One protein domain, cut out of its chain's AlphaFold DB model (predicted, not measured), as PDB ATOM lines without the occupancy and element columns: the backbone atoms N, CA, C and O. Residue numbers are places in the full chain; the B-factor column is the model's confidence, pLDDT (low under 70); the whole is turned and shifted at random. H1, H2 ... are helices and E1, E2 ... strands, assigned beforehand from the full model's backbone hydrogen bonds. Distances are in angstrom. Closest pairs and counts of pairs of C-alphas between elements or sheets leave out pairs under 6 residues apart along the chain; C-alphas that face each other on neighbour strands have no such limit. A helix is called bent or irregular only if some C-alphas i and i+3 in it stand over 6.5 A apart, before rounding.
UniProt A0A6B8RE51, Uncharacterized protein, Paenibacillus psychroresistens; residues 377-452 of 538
ATOM      1  N   VAL A 377       6.955  -9.693   5.853       82.31
ATOM      2  CA  VAL A 377       6.625  -9.458   7.272       82.31
ATOM      3  C   VAL A 377       7.765  -9.878   8.201       82.31
ATOM      4  O   VAL A 377       8.021  -9.225   9.206       82.31
ATOM      5  N   SER A 378       8.486 -10.953   7.871       86.19
ATOM      6  CA  SER A 378       9.566 -11.468   8.727       86.19
ATOM      7  C   SER A 378      10.868 -10.677   8.607       86.19
ATOM      8  O   SER A 378      11.680 -10.711   9.534       86.19
ATOM      9  N   ALA A 379      11.112 -10.059   7.450       89.94
ATOM     10  CA  ALA A 379      12.349  -9.355   7.140       89.94
ATOM     11  C   ALA A 379      12.130  -8.110   6.243       89.94
ATOM     12  O   ALA A 379      12.775  -8.001   5.193       89.94
ATOM     13  N   PRO A 380      11.246  -7.162   6.620       91.44
ATOM     14  CA  PRO A 380      10.983  -5.948   5.841       91.44
ATOM     15  C   PRO A 380      12.245  -5.122   5.538       91.44
ATOM     16  O   PRO A 380      12.355  -4.570   4.443       91.44
ATOM     17  N   GLY A 381      13.238  -5.094   6.435       91.06
ATOM     18  CA  GLY A 381      14.515  -4.396   6.215       91.06
ATOM     19  C   GLY A 381      15.374  -4.986   5.088       91.06
ATOM     20  O   GLY A 381      16.287  -4.337   4.581       91.06
ATOM     21  N   LEU A 382      15.083  -6.212   4.639       93.56
ATOM     22  CA  LEU A 382      15.786  -6.843   3.518       93.56
ATOM     23  C   LEU A 382      15.138  -6.568   2.159       93.56
ATOM     24  O   LEU A 382      15.757  -6.882   1.144       93.56
ATOM     25  N   LEU A 383      13.958  -5.945   2.110       90.94
ATOM     26  CA  LEU A 383      13.248  -5.690   0.851       90.94
ATOM     27  C   LEU A 383      14.052  -4.828  -0.122       90.94
ATOM     28  O   LEU A 383      14.009  -5.081  -1.318       90.94
ATOM     29  N   GLY A 384      14.879  -3.905   0.377       88.88
ATOM     30  CA  GLY A 384      15.771  -3.102  -0.466       88.88
ATOM     31  C   GLY A 384      16.852  -3.901  -1.211       88.88
ATOM     32  O   GLY A 384      17.542  -3.333  -2.053       88.88
ATOM     33  N   HIS A 385      17.034  -5.191  -0.898       92.31
ATOM     34  CA  HIS A 385      17.948  -6.076  -1.628       92.31
ATOM     35  C   HIS A 385      17.286  -6.751  -2.835       92.31
ATOM     36  O   HIS A 385      17.997  -7.297  -3.677       92.31
ATOM     37  N   LEU A 386      15.955  -6.771  -2.897       91.31
ATOM     38  CA  LEU A 386      15.203  -7.396  -3.979       91.31
ATOM     39  C   LEU A 386      15.055  -6.396  -5.129       91.31
ATOM     40  O   LEU A 386      14.783  -5.224  -4.885       91.31
ATOM     41  N   ASP A 387      15.248  -6.848  -6.366       81.50
ATOM     42  CA  ASP A 387      14.893  -6.058  -7.551       81.50
ATOM     43  C   ASP A 387      13.443  -6.310  -8.007       81.50
ATOM     44  O   ASP A 387      12.776  -7.234  -7.523       81.50
ATOM     45  N   ASP A 388      12.968  -5.497  -8.953       75.81
ATOM     46  CA  ASP A 388      11.579  -5.498  -9.438       75.81
ATOM     47  C   ASP A 388      11.168  -6.789 -10.170       75.81
ATOM     48  O   ASP A 388       9.981  -7.037 -10.372       75.81
ATOM     49  N   ASN A 389      12.120  -7.656 -10.535       75.75
ATOM     50  CA  ASN A 389      11.818  -8.931 -11.194       75.75
ATOM     51  C   ASN A 389      11.368 -10.018 -10.204       75.75
ATOM     52  O   ASN A 389      11.004 -11.123 -10.612       75.75
ATOM     53  N   ASN A 390      11.410  -9.744  -8.898       75.50
ATOM     54  CA  ASN A 390      10.904 -10.659  -7.882       75.50
ATOM     55  C   ASN A 390       9.378 -10.566  -7.788       75.50
ATOM     56  O   ASN A 390       8.832  -9.668  -7.149       75.50
ATOM     57  N   LEU A 391       8.679 -11.533  -8.380       58.97
ATOM     58  CA  LEU A 391       7.222 -11.610  -8.298       58.97
ATOM     59  C   LEU A 391       6.769 -11.956  -6.869       58.97
ATOM     60  O   LEU A 391       7.076 -13.025  -6.344       58.97
ATOM     61  N   ASN A 392       5.989 -11.056  -6.267       65.56
ATOM     62  CA  ASN A 392       5.251 -11.234  -5.010       65.56
ATOM     63  C   ASN A 392       6.054 -11.816  -3.818       65.56
ATOM     64  O   ASN A 392       5.713 -12.892  -3.312       65.56
ATOM     65  N   PRO A 393       7.050 -11.090  -3.268       70.56
ATOM     66  CA  PRO A 393       7.802 -11.525  -2.080       70.56
ATOM     67  C   PRO A 393       6.932 -11.786  -0.837       70.56
ATOM     68  O   PRO A 393       7.338 -12.522   0.063       70.56
ATOM     69  N   SER A 394       5.722 -11.218  -0.782       69.00
ATOM     70  CA  SER A 394       4.722 -11.460   0.268       69.00
ATOM     71  C   SER A 394       4.172 -12.890   0.278       69.00
ATOM     72  O   SER A 394       3.695 -13.351   1.312       69.00
ATOM     73  N   LEU A 395       4.282 -13.623  -0.834       63.94
ATOM     74  CA  LEU A 395       3.850 -15.020  -0.952       63.94
ATOM     75  C   LEU A 395       4.986 -16.020  -0.697       63.94
ATOM     76  O   LEU A 395       4.775 -17.232  -0.749       63.94
ATOM     77  N   VAL A 396       6.199 -15.540  -0.415       63.38
ATOM     78  CA  VAL A 396       7.369 -16.385  -0.163       63.38
ATOM     79  C   VAL A 396       7.566 -16.548   1.337       63.38
ATOM     80  O   VAL A 396       7.725 -15.570   2.063       63.38
ATOM     81  N   SER A 397       7.598 -17.789   1.827       74.19
ATOM     82  CA  SER A 397       7.831 -18.048   3.251       74.19
ATOM     83  C   SER A 397       9.295 -17.820   3.643       74.19
ATOM     84  O   SER A 397      10.221 -18.176   2.903       74.19
ATOM     85  N   ARG A 398       9.521 -17.309   4.860       78.56
ATOM     86  CA  ARG A 398      10.855 -16.996   5.410       78.56
ATOM     87  C   ARG A 398      11.844 -18.173   5.435       78.56
ATOM     88  O   ARG A 398      13.052 -17.973   5.499       78.56
ATOM     89  N   GLY A 399      11.337 -19.407   5.457       74.00
ATOM     90  CA  GLY A 399      12.131 -20.637   5.554       74.00
ATOM     91  C   GLY A 399      12.347 -21.358   4.224       74.00
ATOM     92  O   GLY A 399      12.983 -22.413   4.215       74.00
ATOM     93  N   SER A 400      11.804 -20.831   3.126       75.06
ATOM     94  CA  SER A 400      11.855 -21.479   1.817       75.06
ATOM     95  C   SER A 400      13.240 -21.404   1.163       75.06
ATOM     96  O   SER A 400      14.061 -20.533   1.459       75.06
ATOM     97  N   ASN A 401      13.472 -22.324   0.222       78.31
ATOM     98  CA  ASN A 401      14.612 -22.288  -0.696       78.31
ATOM     99  C   ASN A 401      14.310 -21.472  -1.968       78.31
ATOM    100  O   ASN A 401      15.060 -21.576  -2.932       78.31
ATOM    101  N   HIS A 402      13.222 -20.693  -1.990       78.81
ATOM    102  CA  HIS A 402      12.898 -19.825  -3.120       78.81
ATOM    103  C   HIS A 402      14.037 -18.828  -3.348       78.81
ATOM    104  O   HIS A 402      14.467 -18.179  -2.392       78.81
ATOM    105  N   ILE A 403      14.533 -18.753  -4.583       85.25
ATOM    106  CA  ILE A 403      15.677 -17.930  -4.978       85.25
ATOM    107  C   ILE A 403      15.153 -16.589  -5.471       85.25
ATOM    108  O   ILE A 403      14.428 -16.534  -6.458       85.25
ATOM    109  N   PHE A 404      15.540 -15.522  -4.782       86.00
ATOM    110  CA  PHE A 404      15.268 -14.162  -5.216       86.00
ATOM    111  C   PHE A 404      16.365 -13.642  -6.153       86.00
ATOM    112  O   PHE A 404      17.523 -14.057  -6.082       86.00
ATOM    113  N   ASN A 405      16.034 -12.642  -6.959       89.50
ATOM    114  CA  ASN A 405      17.011 -11.763  -7.586       89.50
ATOM    115  C   ASN A 405      17.477 -10.728  -6.557       89.50
ATOM    116  O   ASN A 405      16.735  -9.813  -6.196       89.50
ATOM    117  N   VAL A 406      18.697 -10.910  -6.044       94.00
ATOM    118  CA  VAL A 406      19.230 -10.141  -4.911       94.00
ATOM    119  C   VAL A 406      20.416  -9.283  -5.343       94.00
ATOM    120  O   VAL A 406      21.401  -9.779  -5.902       94.00
ATOM    121  N   SER A 407      20.370  -7.997  -5.006       93.56
ATOM    122  CA  SER A 407      21.464  -7.046  -5.184       93.56
ATOM    123  C   SER A 407      21.774  -6.299  -3.886       93.56
ATOM    124  O   SER A 407      20.914  -6.076  -3.040       93.56
ATOM    125  N   CYS A 408      23.038  -5.924  -3.682       92.25
ATOM    126  CA  CYS A 408      23.422  -5.140  -2.512       92.25
ATOM    127  C   CYS A 408      22.906  -3.696  -2.645       92.25
ATOM    128  O   CYS A 408      23.330  -3.016  -3.583       92.25
ATOM    129  N   PRO A 409      22.134  -3.158  -1.682       89.81
ATOM    130  CA  PRO A 409      21.680  -1.768  -1.728       89.81
ATOM    131  C   PRO A 409      22.844  -0.772  -1.794       89.81
ATOM    132  O   PRO A 409      22.759   0.218  -2.520       89.81
ATOM    133  N   ASN A 410      23.942  -1.088  -1.092       89.00
ATOM    134  CA  ASN A 410      25.118  -0.236  -0.929       89.00
ATOM    135  C   ASN A 410      26.076  -0.256  -2.135       89.00
ATOM    136  O   ASN A 410      26.489   0.792  -2.606       89.00
ATOM    137  N   CYS A 411      26.454  -1.436  -2.647       88.56
ATOM    138  CA  CYS A 411      27.463  -1.542  -3.717       88.56
ATOM    139  C   CYS A 411      26.951  -2.148  -5.031       88.56
ATOM    140  O   CYS A 411      27.758  -2.448  -5.914       88.56
ATOM    141  N   LYS A 412      25.639  -2.393  -5.134       91.19
ATOM    142  CA  LYS A 412      24.929  -2.960  -6.298       91.19
ATOM    143  C   LYS A 412      25.418  -4.332  -6.778       91.19
ATOM    144  O   LYS A 412      25.006  -4.815  -7.824       91.19
ATOM    145  N   TYR A 413      26.271  -5.001  -6.001       92.25
ATOM    146  CA  TYR A 413      26.737  -6.351  -6.306       92.25
ATOM    147  C   TYR A 413      25.571  -7.347  -6.309       92.25
ATOM    148  O   TYR A 413      24.845  -7.419  -5.317       92.25
ATOM    149  N   LYS A 414      25.430  -8.121  -7.392       93.94
ATOM    150  CA  LYS A 414      24.449  -9.209  -7.507       93.94
ATOM    151  C   LYS A 414      24.923 -10.437  -6.737       93.94
ATOM    152  O   LYS A 414      26.065 -10.862  -6.897       93.94
ATOM    153  N   PHE A 415      24.066 -10.979  -5.884       93.38
ATOM    154  CA  PHE A 415      24.424 -12.105  -5.029       93.38
ATOM    155  C   PHE A 415      24.414 -13.412  -5.838       93.38
ATOM    156  O   PHE A 415      23.598 -13.559  -6.748       93.38
ATOM    157  N   PRO A 416      25.294 -14.376  -5.511       91.19
ATOM    158  CA  PRO A 416      25.239 -15.708  -6.105       91.19
ATOM    159  C   PRO A 416      23.993 -16.468  -5.623       91.19
ATOM    160  O   PRO A 416      23.578 -16.309  -4.476       91.19
ATOM    161  N   GLU A 417      23.436 -17.346  -6.462       86.12
ATOM    162  CA  GLU A 417      22.183 -18.078  -6.189       86.12
ATOM    163  C   GLU A 417      22.161 -18.790  -4.827       86.12
ATOM    164  O   GLU A 417      21.166 -18.748  -4.102       86.12
ATOM    165  N   ASN A 418      23.288 -19.378  -4.418       86.06
ATOM    166  CA  ASN A 418      23.418 -20.068  -3.133       86.06
ATOM    167  C   ASN A 418      23.262 -19.146  -1.904       86.06
ATOM    168  O   ASN A 418      23.048 -19.636  -0.791       86.06
ATOM    169  N   GLN A 419      23.341 -17.825  -2.077       88.06
ATOM    170  CA  GLN A 419      23.101 -16.810  -1.044       88.06
ATOM    171  C   GLN A 419      21.761 -16.084  -1.220       88.06
ATOM    172  O   GLN A 419      21.340 -15.382  -0.301       88.06
ATOM    173  N   SER A 420      21.083 -16.283  -2.350       91.62
ATOM    174  CA  SER A 420      19.876 -15.547  -2.733       91.62
ATOM    175  C   SER A 420      18.565 -16.231  -2.333       91.62
ATOM    176  O   SER A 420      17.490 -15.693  -2.588       91.62
ATOM    177  N   SER A 421      18.616 -17.400  -1.685       90.88
ATOM    178  CA  SER A 421      17.398 -18.023  -1.162       90.88
ATOM    179  C   SER A 421      16.815 -17.237   0.015       90.88
ATOM    180  O   SER A 421      17.571 -16.716   0.839       90.88
ATOM    181  N   ALA A 422      15.486 -17.200   0.151       86.50
ATOM    182  CA  ALA A 422      14.791 -16.505   1.242       86.50
ATOM    183  C   ALA A 422      15.394 -16.828   2.624       86.50
ATOM    184  O   ALA A 422      15.770 -15.934   3.390       86.50
ATOM    185  N   LYS A 423      15.587 -18.123   2.904       89.25
ATOM    186  CA  LYS A 423      16.225 -18.620   4.128       89.25
ATOM    187  C   LYS A 423      17.653 -18.093   4.321       89.25
ATOM    188  O   LYS A 423      18.010 -17.686   5.430       89.25
ATOM    189  N   ASN A 424      18.494 -18.124   3.285       92.38
ATOM    190  CA  ASN A 424      19.901 -17.722   3.396       92.38
ATOM    191  C   ASN A 424      20.066 -16.205   3.485       92.38
ATOM    192  O   ASN A 424      20.921 -15.726   4.238       92.38
ATOM    193  N   LEU A 425      19.219 -15.451   2.790       93.69
ATOM    194  CA  LEU A 425      19.213 -13.998   2.836       93.69
ATOM    195  C   LEU A 425      18.844 -13.490   4.237       93.69
ATOM    196  O   LEU A 425      19.568 -12.674   4.804       93.69
ATOM    197  N   ILE A 426      17.812 -14.074   4.858       93.19
ATOM    198  CA  ILE A 426      17.432 -13.793   6.253       93.19
ATOM    199  C   ILE A 426      18.542 -14.201   7.221       93.19
ATOM    200  O   ILE A 426      18.971 -13.402   8.054       93.19
ATOM    201  N   ARG A 427      19.059 -15.430   7.101       93.38
ATOM    202  CA  ARG A 427      20.109 -15.944   7.998       93.38
ATOM    203  C   ARG A 427      21.379 -15.096   7.952       93.38
ATOM    204  O   ARG A 427      22.061 -14.940   8.963       93.38
ATOM    205  N   SER A 428      21.716 -14.576   6.777       92.75
ATOM    206  CA  SER A 428      22.868 -13.697   6.583       92.75
ATOM    207  C   SER A 428      22.572 -12.231   6.894       92.75
ATOM    208  O   SER A 428      23.509 -11.436   6.880       92.75
ATOM    209  N   LYS A 429      21.313 -11.873   7.180       94.88
ATOM    210  CA  LYS A 429      20.833 -10.492   7.297       94.88
ATOM    211  C   LYS A 429      21.195  -9.629   6.077       94.88
ATOM    212  O   LYS A 429      21.627  -8.487   6.221       94.88
ATOM    213  N   GLY A 430      21.111 -10.199   4.873       93.81
ATOM    214  CA  GLY A 430      21.484  -9.505   3.636       93.81
ATOM    215  C   GLY A 430      22.984  -9.238   3.491       93.81
ATOM    216  O   GLY A 430      23.381  -8.372   2.716       93.81
ATOM    217  N   ARG A 431      23.848  -9.935   4.246       94.50
ATOM    218  CA  ARG A 431      25.282  -9.624   4.261       94.50
ATOM    219  C   ARG A 431      25.911  -9.784   2.879       94.50
ATOM    220  O   ARG A 431      26.113 -10.901   2.413       94.50
ATOM    221  N   CYS A 432      26.324  -8.667   2.290       93.50
ATOM    222  CA  CYS A 432      26.957  -8.642   0.982       93.50
ATOM    223  C   CYS A 432      28.347  -9.300   1.017       93.50
ATOM    224  O   CYS A 432      29.197  -8.865   1.799       93.50
ATOM    225  N   PRO A 433      28.639 -10.271   0.132       88.81
ATOM    226  CA  PRO A 433      29.953 -10.915   0.074       88.81
ATOM    227  C   PRO A 433      31.061  -9.980  -0.440       88.81
ATOM    228  O   PRO A 433      32.231 -10.215  -0.158       88.81
ATOM    229  N   LYS A 434      30.706  -8.900  -1.154       87.50
ATOM    230  CA  LYS A 434      31.662  -7.914  -1.682       87.50
ATOM    231  C   LYS A 434      31.996  -6.816  -0.669       87.50
ATOM    232  O   LYS A 434      33.163  -6.584  -0.377       87.50
ATOM    233  N   CYS A 435      30.989  -6.109  -0.143       87.12
ATOM    234  CA  CYS A 435      31.221  -4.939   0.720       87.12
ATOM    235  C   CYS A 435      31.068  -5.216   2.225       87.12
ATOM    236  O   CYS A 435      31.448  -4.365   3.033       87.12
ATOM    237  N   MET A 436      30.575  -6.401   2.608       88.75
ATOM    238  CA  MET A 436      30.355  -6.849   3.992       88.75
ATOM    239  C   MET A 436      29.281  -6.084   4.778       88.75
ATOM    240  O   MET A 436      29.138  -6.315   5.979       88.75
ATOM    241  N   PHE A 437      28.507  -5.213   4.129       91.81
ATOM    242  CA  PHE A 437      27.329  -4.584   4.732       91.81
ATOM    243  C   PHE A 437      26.188  -5.582   4.909       91.81
ATOM    244  O   PHE A 437      26.006  -6.450   4.060       91.81
ATOM    245  N   TYR A 438      25.457  -5.454   6.012       94.00
ATOM    246  CA  TYR A 438      24.288  -6.245   6.389       94.00
ATOM    247  C   TYR A 438      23.283  -5.353   7.134       94.00
ATOM    248  O   TYR A 438      23.654  -4.290   7.631       94.00
ATOM    249  N   VAL A 439      22.029  -5.781   7.229       94.19
ATOM    250  CA  VAL A 439      20.977  -5.066   7.970       94.19
ATOM    251  C   VAL A 439      20.994  -5.534   9.423       94.19
ATOM    252  O   VAL A 439      20.975  -6.737   9.681       94.19
ATOM    253  N   GLU A 440      21.112  -4.625  10.388       87.94
ATOM    254  CA  GLU A 440      21.275  -5.012  11.795       87.94
ATOM    255  C   GLU A 440      19.985  -5.583  12.383       87.94
ATOM    256  O   GLU A 440      20.012  -6.706  12.913       87.94
ATOM    257  N   ASP A 441      18.878  -4.865  12.205       91.31
ATOM    258  CA  ASP A 441      17.536  -5.338  12.510       91.31
ATOM    259  C   ASP A 441      16.744  -5.539  11.219       91.31
ATOM    260  O   ASP A 441      16.368  -4.603  10.529       91.31
ATOM    261  N   ILE A 442      16.499  -6.799  10.871       92.62
ATOM    262  CA  ILE A 442      15.757  -7.132   9.655       92.62
ATOM    263  C   ILE A 442      14.249  -6.891   9.805       92.62
ATOM    264  O   ILE A 442      13.559  -6.874   8.788       92.62
ATOM    265  N   GLN A 443      13.740  -6.741  11.035       91.62
ATOM    266  CA  GLN A 443      12.325  -6.475  11.315       91.62
ATOM    267  C   GLN A 443      11.967  -4.993  11.197       91.62
ATOM    268  O   GLN A 443      10.795  -4.667  11.031       91.62
ATOM    269  N   ASP A 444      12.967  -4.118  11.213       89.62
ATOM    270  CA  ASP A 444      12.807  -2.698  10.949       89.62
ATOM    271  C   ASP A 444      13.109  -2.399   9.472       89.62
ATOM    272  O   ASP A 444      14.194  -2.686   8.957       89.62
ATOM    273  N   LYS A 445      12.131  -1.820   8.771       85.31
ATOM    274  CA  LYS A 445      12.263  -1.429   7.361       85.31
ATOM    275  C   LYS A 445      13.288  -0.305   7.174       85.31
ATOM    276  O   LYS A 445      13.886  -0.212   6.103       85.31
ATOM    277  N   GLU A 446      13.494   0.520   8.196       86.94
ATOM    278  CA  GLU A 446      14.387   1.683   8.171       86.94
ATOM    279  C   GLU A 446      15.769   1.391   8.775       86.94
ATOM    280  O   GLU A 446      16.627   2.275   8.815       86.94
ATOM    281  N   SER A 447      16.035   0.139   9.181       87.00
ATOM    282  CA  SER A 447      17.325  -0.244   9.759       87.00
ATOM    283  C   SER A 447      18.475   0.101   8.812       87.00
ATOM    284  O   SER A 447      18.652  -0.495   7.745       87.00
ATOM    285  N   LEU A 448      19.353   0.989   9.274       82.81
ATOM    286  CA  LEU A 448      20.531   1.396   8.521       82.81
ATOM    287  C   LEU A 448      21.508   0.216   8.330       82.81
ATOM    288  O   LEU A 448      21.800  -0.515   9.286       82.81
ATOM    289  N   PRO A 449      22.061   0.014   7.116       84.12
ATOM    290  CA  PRO A 449      23.045  -1.032   6.873       84.12
ATOM    291  C   PRO A 449      24.329  -0.799   7.676       84.12
ATOM    292  O   PRO A 449      24.949   0.262   7.596       84.12
ATOM    293  N   LYS A 450      24.800  -1.829   8.380       87.81
ATOM    294  CA  LYS A 450      26.089  -1.823   9.081       87.81
ATOM    295  C   LYS A 450      27.099  -2.705   8.377       87.81
ATOM    296  O   LYS A 450      26.789  -3.792   7.893       87.81
ATOM    297  N   ARG A 451      28.355  -2.268   8.352       85.00
ATOM    298  CA  ARG A 451      29.448  -3.078   7.818       85.00
ATOM    299  C   ARG A 451      29.945  -4.070   8.862       85.00
ATOM    300  O   ARG A 451      30.330  -3.689   9.964       85.00
ATOM    301  N   LYS A 452      30.016  -5.353   8.503       84.12
ATOM    302  CA  LYS A 452      30.658  -6.366   9.342       84.12
ATOM    303  C   LYS A 452      32.172  -6.274   9.199       84.12
ATOM    304  O   LYS A 452      32.722  -6.535   8.129       84.12
TER     305      LYS A 452
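This is residues 377 to 452 of the 538 residues of an uncharacterized protein of Paenibacillus psychroresistens (UniProt A0A6B8RE51). This domain has little regular structure: it is a rounded body of loops, with a two-strand hairpin, E1 and E2, toward one end and Leu 395 of the long link 386 to 421 at the other. Two short helices, H1 and H2, lie between these ends. The 76 printed residues, with 18 in named elements, run H1, H2, E1, E2; the class is mixed, the sheet antiparallel. It is compact, radius of gyration of the C-alphas 11.0 A, spans 29 by 24 by 21 A.

E1 is residues 437 to 439, 7.1 A; E2 is 449 to 451, 6.8 A, ending at C-alpha 451 (29.448, -3.078, 7.818). H1, 380 to 385, 10.2 A, begins at C-alpha 380 (10.983, -5.948, 5.841) and is only just irregular: C-alphas 381 and 384 are 6.9 A apart. H2 is 422 to 427, 8.6 A.

In the hairpin, N 438 and O 450 are within hydrogen-bond range, 2.8 A. The closest C-alphas of H1 and E1, Gly 381 and Val 439, are 6.7 A apart. H1 and H2 are close but not clearly touching, closest C-alphas Leu 382 and Ile 426, 7.6 A; their lines are only just about perpendicular, 72 degrees. H2 has every O i to N i+4 pair within range; H1 has 0 of 2, but 2 of 3 O i to N i+3 pairs. E2 is apart from both helices.

The C-alphas of Leu 395 and Lys 452, the two farthest apart, are 30.0 A apart. The printed part has no cut; H1 to H2 is a long link. Residues 391 to 392 and 394 to 396 have pLDDT under 70 in this model.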